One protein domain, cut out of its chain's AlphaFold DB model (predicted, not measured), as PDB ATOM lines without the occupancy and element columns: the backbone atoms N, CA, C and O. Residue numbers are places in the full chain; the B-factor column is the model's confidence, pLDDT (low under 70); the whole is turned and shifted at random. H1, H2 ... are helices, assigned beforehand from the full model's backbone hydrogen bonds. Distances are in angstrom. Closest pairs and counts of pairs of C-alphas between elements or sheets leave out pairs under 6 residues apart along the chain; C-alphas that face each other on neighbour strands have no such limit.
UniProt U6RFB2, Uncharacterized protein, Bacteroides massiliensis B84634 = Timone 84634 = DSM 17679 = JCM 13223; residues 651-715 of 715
ATOM      1  N   GLY A 651      39.668 -16.555 -79.539       84.12
ATOM      2  CA  GLY A 651      41.075 -16.713 -79.140       84.12
ATOM      3  C   GLY A 651      41.698 -18.044 -79.583       84.12
ATOM      4  O   GLY A 651      42.845 -18.077 -80.026       84.12
ATOM      5  N   LEU A 652      40.928 -19.141 -79.558       83.69
ATOM      6  CA  LEU A 652      41.385 -20.446 -80.050       83.69
ATOM      7  C   LEU A 652      41.525 -20.463 -81.574       83.69
ATOM      8  O   LEU A 652      42.473 -21.050 -82.094       83.69
ATOM      9  N   ILE A 653      40.600 -19.817 -82.289       84.06
ATOM     10  CA  ILE A 653      40.655 -19.689 -83.752       84.06
ATOM     11  C   ILE A 653      41.894 -18.884 -84.164       84.06
ATOM     12  O   ILE A 653      42.615 -19.289 -85.074       84.06
ATOM     13  N   GLU A 654      42.177 -17.779 -83.473       85.06
ATOM     14  CA  GLU A 654      43.349 -16.937 -83.733       85.06
ATOM     15  C   GLU A 654      44.658 -17.685 -83.490       85.06
ATOM     16  O   GLU A 654      45.533 -17.684 -84.357       85.06
ATOM     17  N   VAL A 655      44.779 -18.380 -82.354       86.19
ATOM     18  CA  VAL A 655      45.957 -19.207 -82.052       86.19
ATOM     19  C   VAL A 655      46.133 -20.299 -83.105       86.19
ATOM     20  O   VAL A 655      47.234 -20.489 -83.619       86.19
ATOM     21  N   TRP A 656      45.052 -20.987 -83.481       84.50
ATOM     22  CA  TRP A 656      45.089 -22.033 -84.499       84.50
ATOM     23  C   TRP A 656      45.577 -21.518 -85.860       84.50
ATOM     24  O   TRP A 656      46.460 -22.128 -86.467       84.50
ATOM     25  N   ASN A 657      45.056 -20.380 -86.325       83.94
ATOM     26  CA  ASN A 657      45.470 -19.775 -87.594       83.94
ATOM     27  C   ASN A 657      46.944 -19.350 -87.559       83.94
ATOM     28  O   ASN A 657      47.705 -19.684 -88.465       83.94
ATOM     29  N   LYS A 658      47.380 -18.714 -86.466       85.62
ATOM     30  CA  LYS A 658      48.770 -18.273 -86.281       85.62
ATOM     31  C   LYS A 658      49.778 -19.413 -86.260       85.62
ATOM     32  O   LYS A 658      50.870 -19.264 -86.810       85.62
ATOM     33  N   VAL A 659      49.413 -20.543 -85.650       84.25
ATOM     34  CA  VAL A 659      50.229 -21.766 -85.652       84.25
ATOM     35  C   VAL A 659      50.331 -22.350 -87.064       84.25
ATOM     36  O   VAL A 659      51.425 -22.732 -87.472       84.25
ATOM     37  N   ARG A 660      49.232 -22.376 -87.833       79.50
ATOM     38  CA  ARG A 660      49.231 -22.874 -89.225       79.50
ATOM     39  C   ARG A 660      50.063 -22.014 -90.169       79.50
ATOM     40  O   ARG A 660      50.744 -22.549 -91.037       79.50
ATOM     41  N   GLU A 661      49.996 -20.700 -90.005       82.38
ATOM     42  CA  GLU A 661      50.727 -19.733 -90.828       82.38
ATOM     43  C   GLU A 661      52.180 -19.537 -90.369       82.38
ATOM     44  O   GLU A 661      52.949 -18.867 -91.050       82.38
ATOM     45  N   ILE A 662      52.571 -20.140 -89.236       80.81
ATOM     46  CA  ILE A 662      53.907 -20.013 -88.627       80.81
ATOM     47  C   ILE A 662      54.279 -18.534 -88.438       80.81
ATOM     48  O   ILE A 662      55.400 -18.094 -88.682       80.81
ATOM     49  N   THR A 663      53.310 -17.746 -87.982       85.31
ATOM     50  CA  THR A 663      53.530 -16.329 -87.664       85.31
ATOM     51  C   THR A 663      54.555 -16.174 -86.535       85.31
ATOM     52  O   THR A 663      54.693 -17.051 -85.669       85.31
ATOM     53  N   GLU A 664      55.310 -15.072 -86.559       82.81
ATOM     54  CA  GLU A 664      56.340 -14.775 -85.554       82.81
ATOM     55  C   GLU A 664      55.732 -14.615 -84.153       82.81
ATOM     56  O   GLU A 664      56.303 -15.115 -83.190       82.81
ATOM     57  N   ASP A 665      54.526 -14.045 -84.060       84.25
ATOM     58  CA  ASP A 665      53.835 -13.712 -82.808       84.25
ATOM     59  C   ASP A 665      53.005 -14.865 -82.197       84.25
ATOM     60  O   ASP A 665      52.160 -14.671 -81.314       84.25
ATOM     61  N   ARG A 666      53.192 -16.101 -82.676       85.62
ATOM     62  CA  ARG A 666      52.415 -17.266 -82.215       85.62
ATOM     63  C   ARG A 666      52.588 -17.550 -80.719       85.62
ATOM     64  O   ARG A 666      51.641 -18.006 -80.079       85.62
ATOM     65  N   LEU A 667      53.775 -17.304 -80.158       81.62
ATOM     66  CA  LEU A 667      54.074 -17.606 -78.755       81.62
ATOM     67  C   LEU A 667      53.364 -16.618 -77.823       81.62
ATOM     68  O   LEU A 667      52.785 -17.010 -76.807       81.62
ATOM     69  N   GLU A 668      53.355 -15.350 -78.216       83.75
ATOM     70  CA  GLU A 668      52.676 -14.245 -77.559       83.75
ATOM     71  C   GLU A 668      51.174 -14.521 -77.501       83.75
ATOM     72  O   GLU A 668      50.561 -14.349 -76.451       83.75
ATOM     73  N   PHE A 669      50.584 -15.030 -78.587       82.62
ATOM     74  CA  PHE A 669      49.165 -15.383 -78.625       82.62
ATOM     75  C   PHE A 669      48.823 -16.627 -77.802       82.62
ATOM     76  O   PHE A 669      47.806 -16.616 -77.106       82.62
ATOM     77  N   ILE A 670      49.651 -17.675 -77.831       84.50
ATOM     78  CA  ILE A 670      49.470 -18.851 -76.961       84.50
ATOM     79  C   ILE A 670      49.485 -18.419 -75.488       84.50
ATOM     80  O   ILE A 670      48.600 -18.797 -74.719       84.50
ATOM     81  N   THR A 671      50.454 -17.582 -75.116       81.69
ATOM     82  CA  THR A 671      50.629 -17.095 -73.741       81.69
ATOM     83  C   THR A 671      49.486 -16.170 -73.326       81.69
ATOM     84  O   THR A 671      48.869 -16.378 -72.284       81.69
ATOM     85  N   ARG A 672      49.140 -15.181 -74.163       82.56
ATOM     86  CA  ARG A 672      48.061 -14.212 -73.904       82.56
ATOM     87  C   ARG A 672      46.700 -14.880 -73.712       82.56
ATOM     88  O   ARG A 672      45.901 -14.390 -72.921       82.56
ATOM     89  N   ASN A 673      46.431 -15.967 -74.432       80.81
ATOM     90  CA  ASN A 673      45.178 -16.718 -74.320       80.81
ATOM     91  C   ASN A 673      45.201 -17.780 -73.203       80.81
ATOM     92  O   ASN A 673      44.250 -18.547 -73.092       80.81
ATOM     93  N   GLY A 674      46.265 -17.854 -72.390       79.69
ATOM     94  CA  GLY A 674      46.360 -18.811 -71.282       79.69
ATOM     95  C   GLY A 674      46.426 -20.274 -71.729       79.69
ATOM     96  O   GLY A 674      46.058 -21.163 -70.970       79.69
ATOM     97  N   LEU A 675      46.876 -20.536 -72.962       82.25
ATOM     98  CA  LEU A 675      46.969 -21.885 -73.542       82.25
ATOM     99  C   LEU A 675      48.328 -22.549 -73.295       82.25
ATOM    100  O   LEU A 675      48.593 -23.644 -73.788       82.25
ATOM    101  N   SER A 676      49.207 -21.875 -72.557       82.81
ATOM    102  CA  SER A 676      50.450 -22.429 -72.044       82.81
ATOM    103  C   SER A 676      50.510 -22.183 -70.546       82.81
ATOM    104  O   SER A 676      50.293 -21.066 -70.076       82.81
ATOM    105  N   SER A 677      50.810 -23.240 -69.807       75.38
ATOM    106  CA  SER A 677      51.038 -23.214 -68.373       75.38
ATOM    107  C   SER A 677      52.298 -24.009 -68.051       75.38
ATOM    108  O   SER A 677      52.749 -24.861 -68.823       75.38
ATOM    109  N   THR A 678      52.900 -23.710 -66.904       71.69
ATOM    110  CA  THR A 678      53.942 -24.573 -66.350       71.69
ATOM    111  C   THR A 678      53.299 -25.886 -65.914       71.69
ATOM    112  O   THR A 678      52.267 -25.873 -65.251       71.69
ATOM    113  N   LEU A 679      53.901 -27.015 -66.294       71.31
ATOM    114  CA  LEU A 679      53.431 -28.339 -65.888       71.31
ATOM    115  C   LEU A 679      53.497 -28.478 -64.361       71.31
ATOM    116  O   LEU A 679      54.571 -28.346 -63.772       71.31
ATOM    117  N   ASP A 680      52.363 -28.790 -63.740       70.19
ATOM    118  CA  ASP A 680      52.222 -29.019 -62.302       70.19
ATOM    119  C   ASP A 680      51.374 -30.277 -62.013       70.19
ATOM    120  O   ASP A 680      51.125 -31.096 -62.898       70.19
ATOM    121  N   GLU A 681      50.959 -30.482 -60.759       67.69
ATOM    122  CA  GLU A 681      50.193 -31.668 -60.355       67.69
ATOM    123  C   GLU A 681      48.771 -31.742 -60.939       67.69
ATOM    124  O   GLU A 681      48.129 -32.798 -60.849       67.69
ATOM    125  N   SER A 682      48.265 -30.656 -61.537       74.12
ATOM    126  CA  SER A 682      46.918 -30.617 -62.115       74.12
ATOM    127  C   SER A 682      46.754 -31.640 -63.240       74.12
ATOM    128  O   SER A 682      45.683 -32.222 -63.359       74.12
ATOM    129  N   ILE A 683      47.829 -31.983 -63.962       76.44
ATOM    130  CA  ILE A 683      47.807 -32.949 -65.079       76.44
ATOM    131  C   ILE A 683      47.397 -34.370 -64.674       76.44
ATOM    132  O   ILE A 683      47.025 -35.178 -65.521       76.44
ATOM    133  N   PHE A 684      47.524 -34.705 -63.387       72.56
ATOM    134  CA  PHE A 684      47.141 -36.012 -62.847       72.56
ATOM    135  C   PHE A 684      45.709 -36.019 -62.310       72.56
ATOM    136  O   PHE A 684      45.279 -37.001 -61.706       72.56
ATOM    137  N   SER A 685      45.004 -34.900 -62.440       73.88
ATOM    138  CA  SER A 685      43.657 -34.714 -61.927       73.88
ATOM    139  C   SER A 685      42.745 -34.487 -63.118       73.88
ATOM    140  O   SER A 685      42.974 -33.587 -63.916       73.88
ATOM    141  N   ARG A 686      41.717 -35.324 -63.250       74.56
ATOM    142  CA  ARG A 686      40.758 -35.180 -64.339       74.56
ATOM    143  C   ARG A 686      39.862 -33.974 -64.070       74.56
ATOM    144  O   ARG A 686      39.264 -33.892 -62.999       74.56
ATOM    145  N   THR A 687      39.779 -33.070 -65.032       78.81
ATOM    146  CA  THR A 687      38.947 -31.864 -64.973       78.81
ATOM    147  C   THR A 687      37.573 -32.078 -65.606       78.81
ATOM    148  O   THR A 687      36.600 -31.539 -65.098       78.81
ATOM    149  N   GLU A 688      37.470 -32.919 -66.645       81.31
ATOM    150  CA  GLU A 688      36.227 -33.158 -67.399       81.31
ATOM    151  C   GLU A 688      36.031 -34.640 -67.785       81.31
ATOM    152  O   GLU A 688      36.993 -35.395 -67.972       81.31
ATOM    153  N   GLU A 689      34.775 -35.077 -67.968       80.19
ATOM    154  CA  GLU A 689      34.447 -36.466 -68.351       80.19
ATOM    155  C   GLU A 689      34.976 -36.870 -69.735       80.19
ATOM    156  O   GLU A 689      35.302 -38.041 -69.935       80.19
ATOM    157  N   ASP A 690      35.128 -35.916 -70.651       82.06
ATOM    158  CA  ASP A 690      35.638 -36.126 -72.013       82.06
ATOM    159  C   ASP A 690      37.080 -35.614 -72.195       82.06
ATOM    160  O   ASP A 690      37.562 -35.451 -73.319       82.06
ATOM    161  N   GLU A 691      37.801 -35.365 -71.097       82.50
ATOM    162  CA  GLU A 691      39.191 -34.908 -71.159       82.50
ATOM    163  C   GLU A 691      40.113 -35.960 -71.797       82.50
ATOM    164  O   GLU A 691      40.092 -37.144 -71.433       82.50
ATOM    165  N   ILE A 692      40.964 -35.502 -72.723       82.25
ATOM    166  CA  ILE A 692      42.007 -36.298 -73.376       82.25
ATOM    167  C   ILE A 692      43.364 -35.637 -73.125       82.25
ATOM    168  O   ILE A 692      43.606 -34.517 -73.572       82.25
ATOM    169  N   VAL A 693      44.281 -36.371 -72.492       80.75
ATOM    170  CA  VAL A 693      45.675 -35.945 -72.305       80.75
ATOM    171  C   VAL A 693      46.538 -36.496 -73.440       80.75
ATOM    172  O   VAL A 693      46.606 -37.708 -73.657       80.75
ATOM    173  N   LEU A 694      47.225 -35.609 -74.163       83.94
ATOM    174  CA  LEU A 694      48.151 -35.971 -75.238       83.94
ATOM    175  C   LEU A 694      49.595 -35.762 -74.779       83.94
ATOM    176  O   LEU A 694      49.995 -34.653 -74.443       83.94
ATOM    177  N   CYS A 695      50.387 -36.832 -74.802       79.31
ATOM    178  CA  CYS A 695      51.799 -36.803 -74.424       79.31
ATOM    179  C   CYS A 695      52.674 -37.001 -75.662       79.31
ATOM    180  O   CYS A 695      52.391 -37.866 -76.491       79.31
ATOM    181  N   LEU A 696      53.774 -36.251 -75.763       77.44
ATOM    182  CA  LEU A 696      54.742 -36.421 -76.855       77.44
ATOM    183  C   LEU A 696      55.516 -37.745 -76.750       77.44
ATOM    184  O   LEU A 696      55.941 -38.291 -77.764       77.44
ATOM    185  N   ASN A 697      55.692 -38.264 -75.531       72.69
ATOM    186  CA  ASN A 697      56.487 -39.457 -75.249       72.69
ATOM    187  C   ASN A 697      55.667 -40.534 -74.526       72.69
ATOM    188  O   ASN A 697      54.731 -40.234 -73.783       72.69
ATOM    189  N   TYR A 698      56.053 -41.800 -74.716       70.56
ATOM    190  CA  TYR A 698      55.487 -42.912 -73.946       70.56
ATOM    191  C   TYR A 698      56.087 -43.006 -72.536       70.56
ATOM    192  O   TYR A 698      55.367 -43.302 -71.584       70.56
ATOM    193  N   ASP A 699      57.385 -42.716 -72.414       69.06
ATOM    194  CA  ASP A 699      58.188 -42.896 -71.200       69.06
ATOM    195  C   ASP A 699      58.578 -41.551 -70.548       69.06
ATOM    196  O   ASP A 699      58.453 -40.486 -71.161       69.06
ATOM    197  N   GLY A 700      59.107 -41.612 -69.321       70.69
ATOM    198  CA  GLY A 700      59.511 -40.459 -68.509       70.69
ATOM    199  C   GLY A 700      58.386 -39.905 -67.622       70.69
ATOM    200  O   GLY A 700      57.253 -40.373 -67.677       70.69
ATOM    201  N   ILE A 701      58.693 -38.885 -66.810       72.56
ATOM    202  CA  ILE A 701      57.764 -38.329 -65.803       72.56
ATOM    203  C   ILE A 701      56.419 -37.861 -66.397       72.56
ATOM    204  O   ILE A 701      55.369 -38.107 -65.809       72.56
ATOM    205  N   TYR A 702      56.443 -37.262 -67.591       75.06
ATOM    206  CA  TYR A 702      55.256 -36.816 -68.335       75.06
ATOM    207  C   TYR A 702      54.932 -37.729 -69.530       75.06
ATOM    208  O   TYR A 702      54.283 -37.314 -70.488       75.06
ATOM    209  N   GLY A 703      55.448 -38.960 -69.520       76.31
ATOM    210  CA  GLY A 703      55.127 -39.968 -70.522       76.31
ATOM    211  C   GLY A 703      53.747 -40.575 -70.286       76.31
ATOM    212  O   GLY A 703      53.288 -40.670 -69.145       76.31
ATOM    213  N   ILE A 704      53.097 -41.037 -71.358       78.62
ATOM    214  CA  ILE A 704      51.738 -41.598 -71.275       78.62
ATOM    215  C   ILE A 704      51.643 -42.773 -70.292       78.62
ATOM    216  O   ILE A 704      50.654 -42.880 -69.572       78.62
ATOM    217  N   ASN A 705      52.675 -43.622 -70.217       73.06
ATOM    218  CA  ASN A 705      52.686 -44.787 -69.333       73.06
ATOM    219  C   ASN A 705      52.695 -44.346 -67.868       73.06
ATOM    220  O   ASN A 705      51.952 -44.882 -67.051       73.06
ATOM    221  N   ASN A 706      53.477 -43.307 -67.566       73.38
ATOM    222  CA  ASN A 706      53.602 -42.773 -66.222       73.38
ATOM    223  C   ASN A 706      52.317 -42.076 -65.759       73.38
ATOM    224  O   ASN A 706      51.808 -42.355 -64.676       73.38
ATOM    225  N   ILE A 707      51.746 -41.221 -66.613       76.31
ATOM    226  CA  ILE A 707      50.477 -40.537 -66.328       76.31
ATOM    227  C   ILE A 707      49.343 -41.554 -66.164       76.31
ATOM    228  O   ILE A 707      48.535 -41.422 -65.245       76.31
ATOM    229  N   THR A 708      49.306 -42.601 -66.996       73.62
ATOM    230  CA  THR A 708      48.295 -43.666 -66.897       73.62
ATOM    231  C   THR A 708      48.431 -44.447 -65.592       73.62
ATOM    232  O   THR A 708      47.427 -44.658 -64.917       73.62
ATOM    233  N   GLN A 709      49.651 -44.835 -65.205       70.62
ATOM    234  CA  GLN A 709      49.901 -45.568 -63.961       70.62
ATOM    235  C   GLN A 709      49.491 -44.746 -62.732       70.62
ATOM    236  O   GLN A 709      48.765 -45.246 -61.876       70.62
ATOM    237  N   VAL A 710      49.883 -43.468 -62.673       68.12
ATOM    238  CA  VAL A 710      49.482 -42.564 -61.581       68.12
ATOM    239  C   VAL A 710      47.960 -42.382 -61.556       68.12
ATOM    240  O   VAL A 710      47.355 -42.468 -60.492       68.12
ATOM    241  N   SER A 711      47.321 -42.204 -62.716       67.19
ATOM    242  CA  SER A 711      45.865 -42.018 -62.805       67.19
ATOM    243  C   SER A 711      45.064 -43.271 -62.430       67.19
ATOM    244  O   SER A 711      43.938 -43.149 -61.958       67.19
ATOM    245  N   GLN A 712      45.608 -44.475 -62.645       63.53
ATOM    246  CA  GLN A 712      44.962 -45.738 -62.263       63.53
ATOM    247  C   GLN A 712      45.018 -45.997 -60.758       63.53
ATOM    248  O   GLN A 712      44.052 -46.513 -60.216       63.53
ATOM    249  N   VAL A 713      46.114 -45.623 -60.092       57.91
ATOM    250  CA  VAL A 713      46.266 -45.755 -58.629       57.91
ATOM    251  C   VAL A 713      45.385 -44.752 -57.867       57.91
ATOM    252  O   VAL A 713      45.096 -44.951 -56.692       57.91
ATOM    253  N   LEU A 714      44.962 -43.672 -58.531       52.59
ATOM    254  CA  LEU A 714      44.086 -42.633 -57.976       52.59
ATOM    255  C   LEU A 714      42.584 -42.900 -58.181       52.59
ATOM    256  O   LEU A 714      41.772 -42.103 -57.708       52.59
ATOM    257  N   LYS A 715      42.216 -43.976 -58.888       46.66
ATOM    258  CA  LYS A 715      40.844 -44.504 -58.933       46.66
ATOM    259  C   LYS A 715      40.666 -45.549 -57.846       46.66
ATOM    260  O   LYS A 715      39.559 -45.572 -57.268       46.66
TER     261      LYS A 715
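AT A GLANCE: This is residues 651 to 715 of the 715 residues of an uncharacterized protein of Bacteroides massiliensis B84634 = Timone 84634 = DSM 17679 = JCM 13223 (UniProt U6RFB2). Two small lobes stand well separated like the ends of a dumbbell: a helical hairpin, H1 and H2, makes one, and the short H3, a long winding loop and H4 make the other. A thin single strip of chain, residues 673 to 680, bridges them, and residues 687 to 692 of the loop stick out. The printed part has 65 residues with four named helices, H1, H2, H3 and H4 in chain order, and no named strand; the class is all helix, though under half of the residues, 32 of 65, are in named elements. The whole is loose, with a radius of gyration of the C-alphas of 14.8 A, and spans 41 by 24 by 19 A.

IN THESE COORDINATES: H1, residues 651 to 661, begins at C-alpha 651 (41.075, -16.713, -79.140) and is 15.5 A long from first to last C-alpha. H2, residues 666 to 672, measures 9.9 A. H3, residues 681 to 684, measures 5.9 A. H4, residues 704 to 713, is 14.4 A long and ends at C-alpha 713 (46.266, -45.755, -58.629).

HOW THE PARTS SIT: H1 and H2 touch and form a hairpin, opposite ways at a shallow tilt of 15 degrees; their closest C-alphas, those of Lys 658 and Arg 666, are 5.6 A apart. H3 is apart from H1 and from H2. H3 and H4 only just touch, with 3 pairs of C-alphas within 8 A, the closest being Phe 684 and Ser 711 at 6.1 A. H4 is apart from H1 and H2. Each O i to N i+4 pair is within hydrogen-bond range in H1, H2 and H4; H3 is too short for such a pair.

THE WHOLE: The C-alphas farthest apart, those of Glu 664 and Lys 715, are 42.8 A apart. The printed part has no cut and ends at the chain's last residue, 715. The link from H3 to H4, residues 685 to 703, is long. The mean pLDDT of the printed part is 77.1; residues 681, 699 and 710 to 715 are under 70.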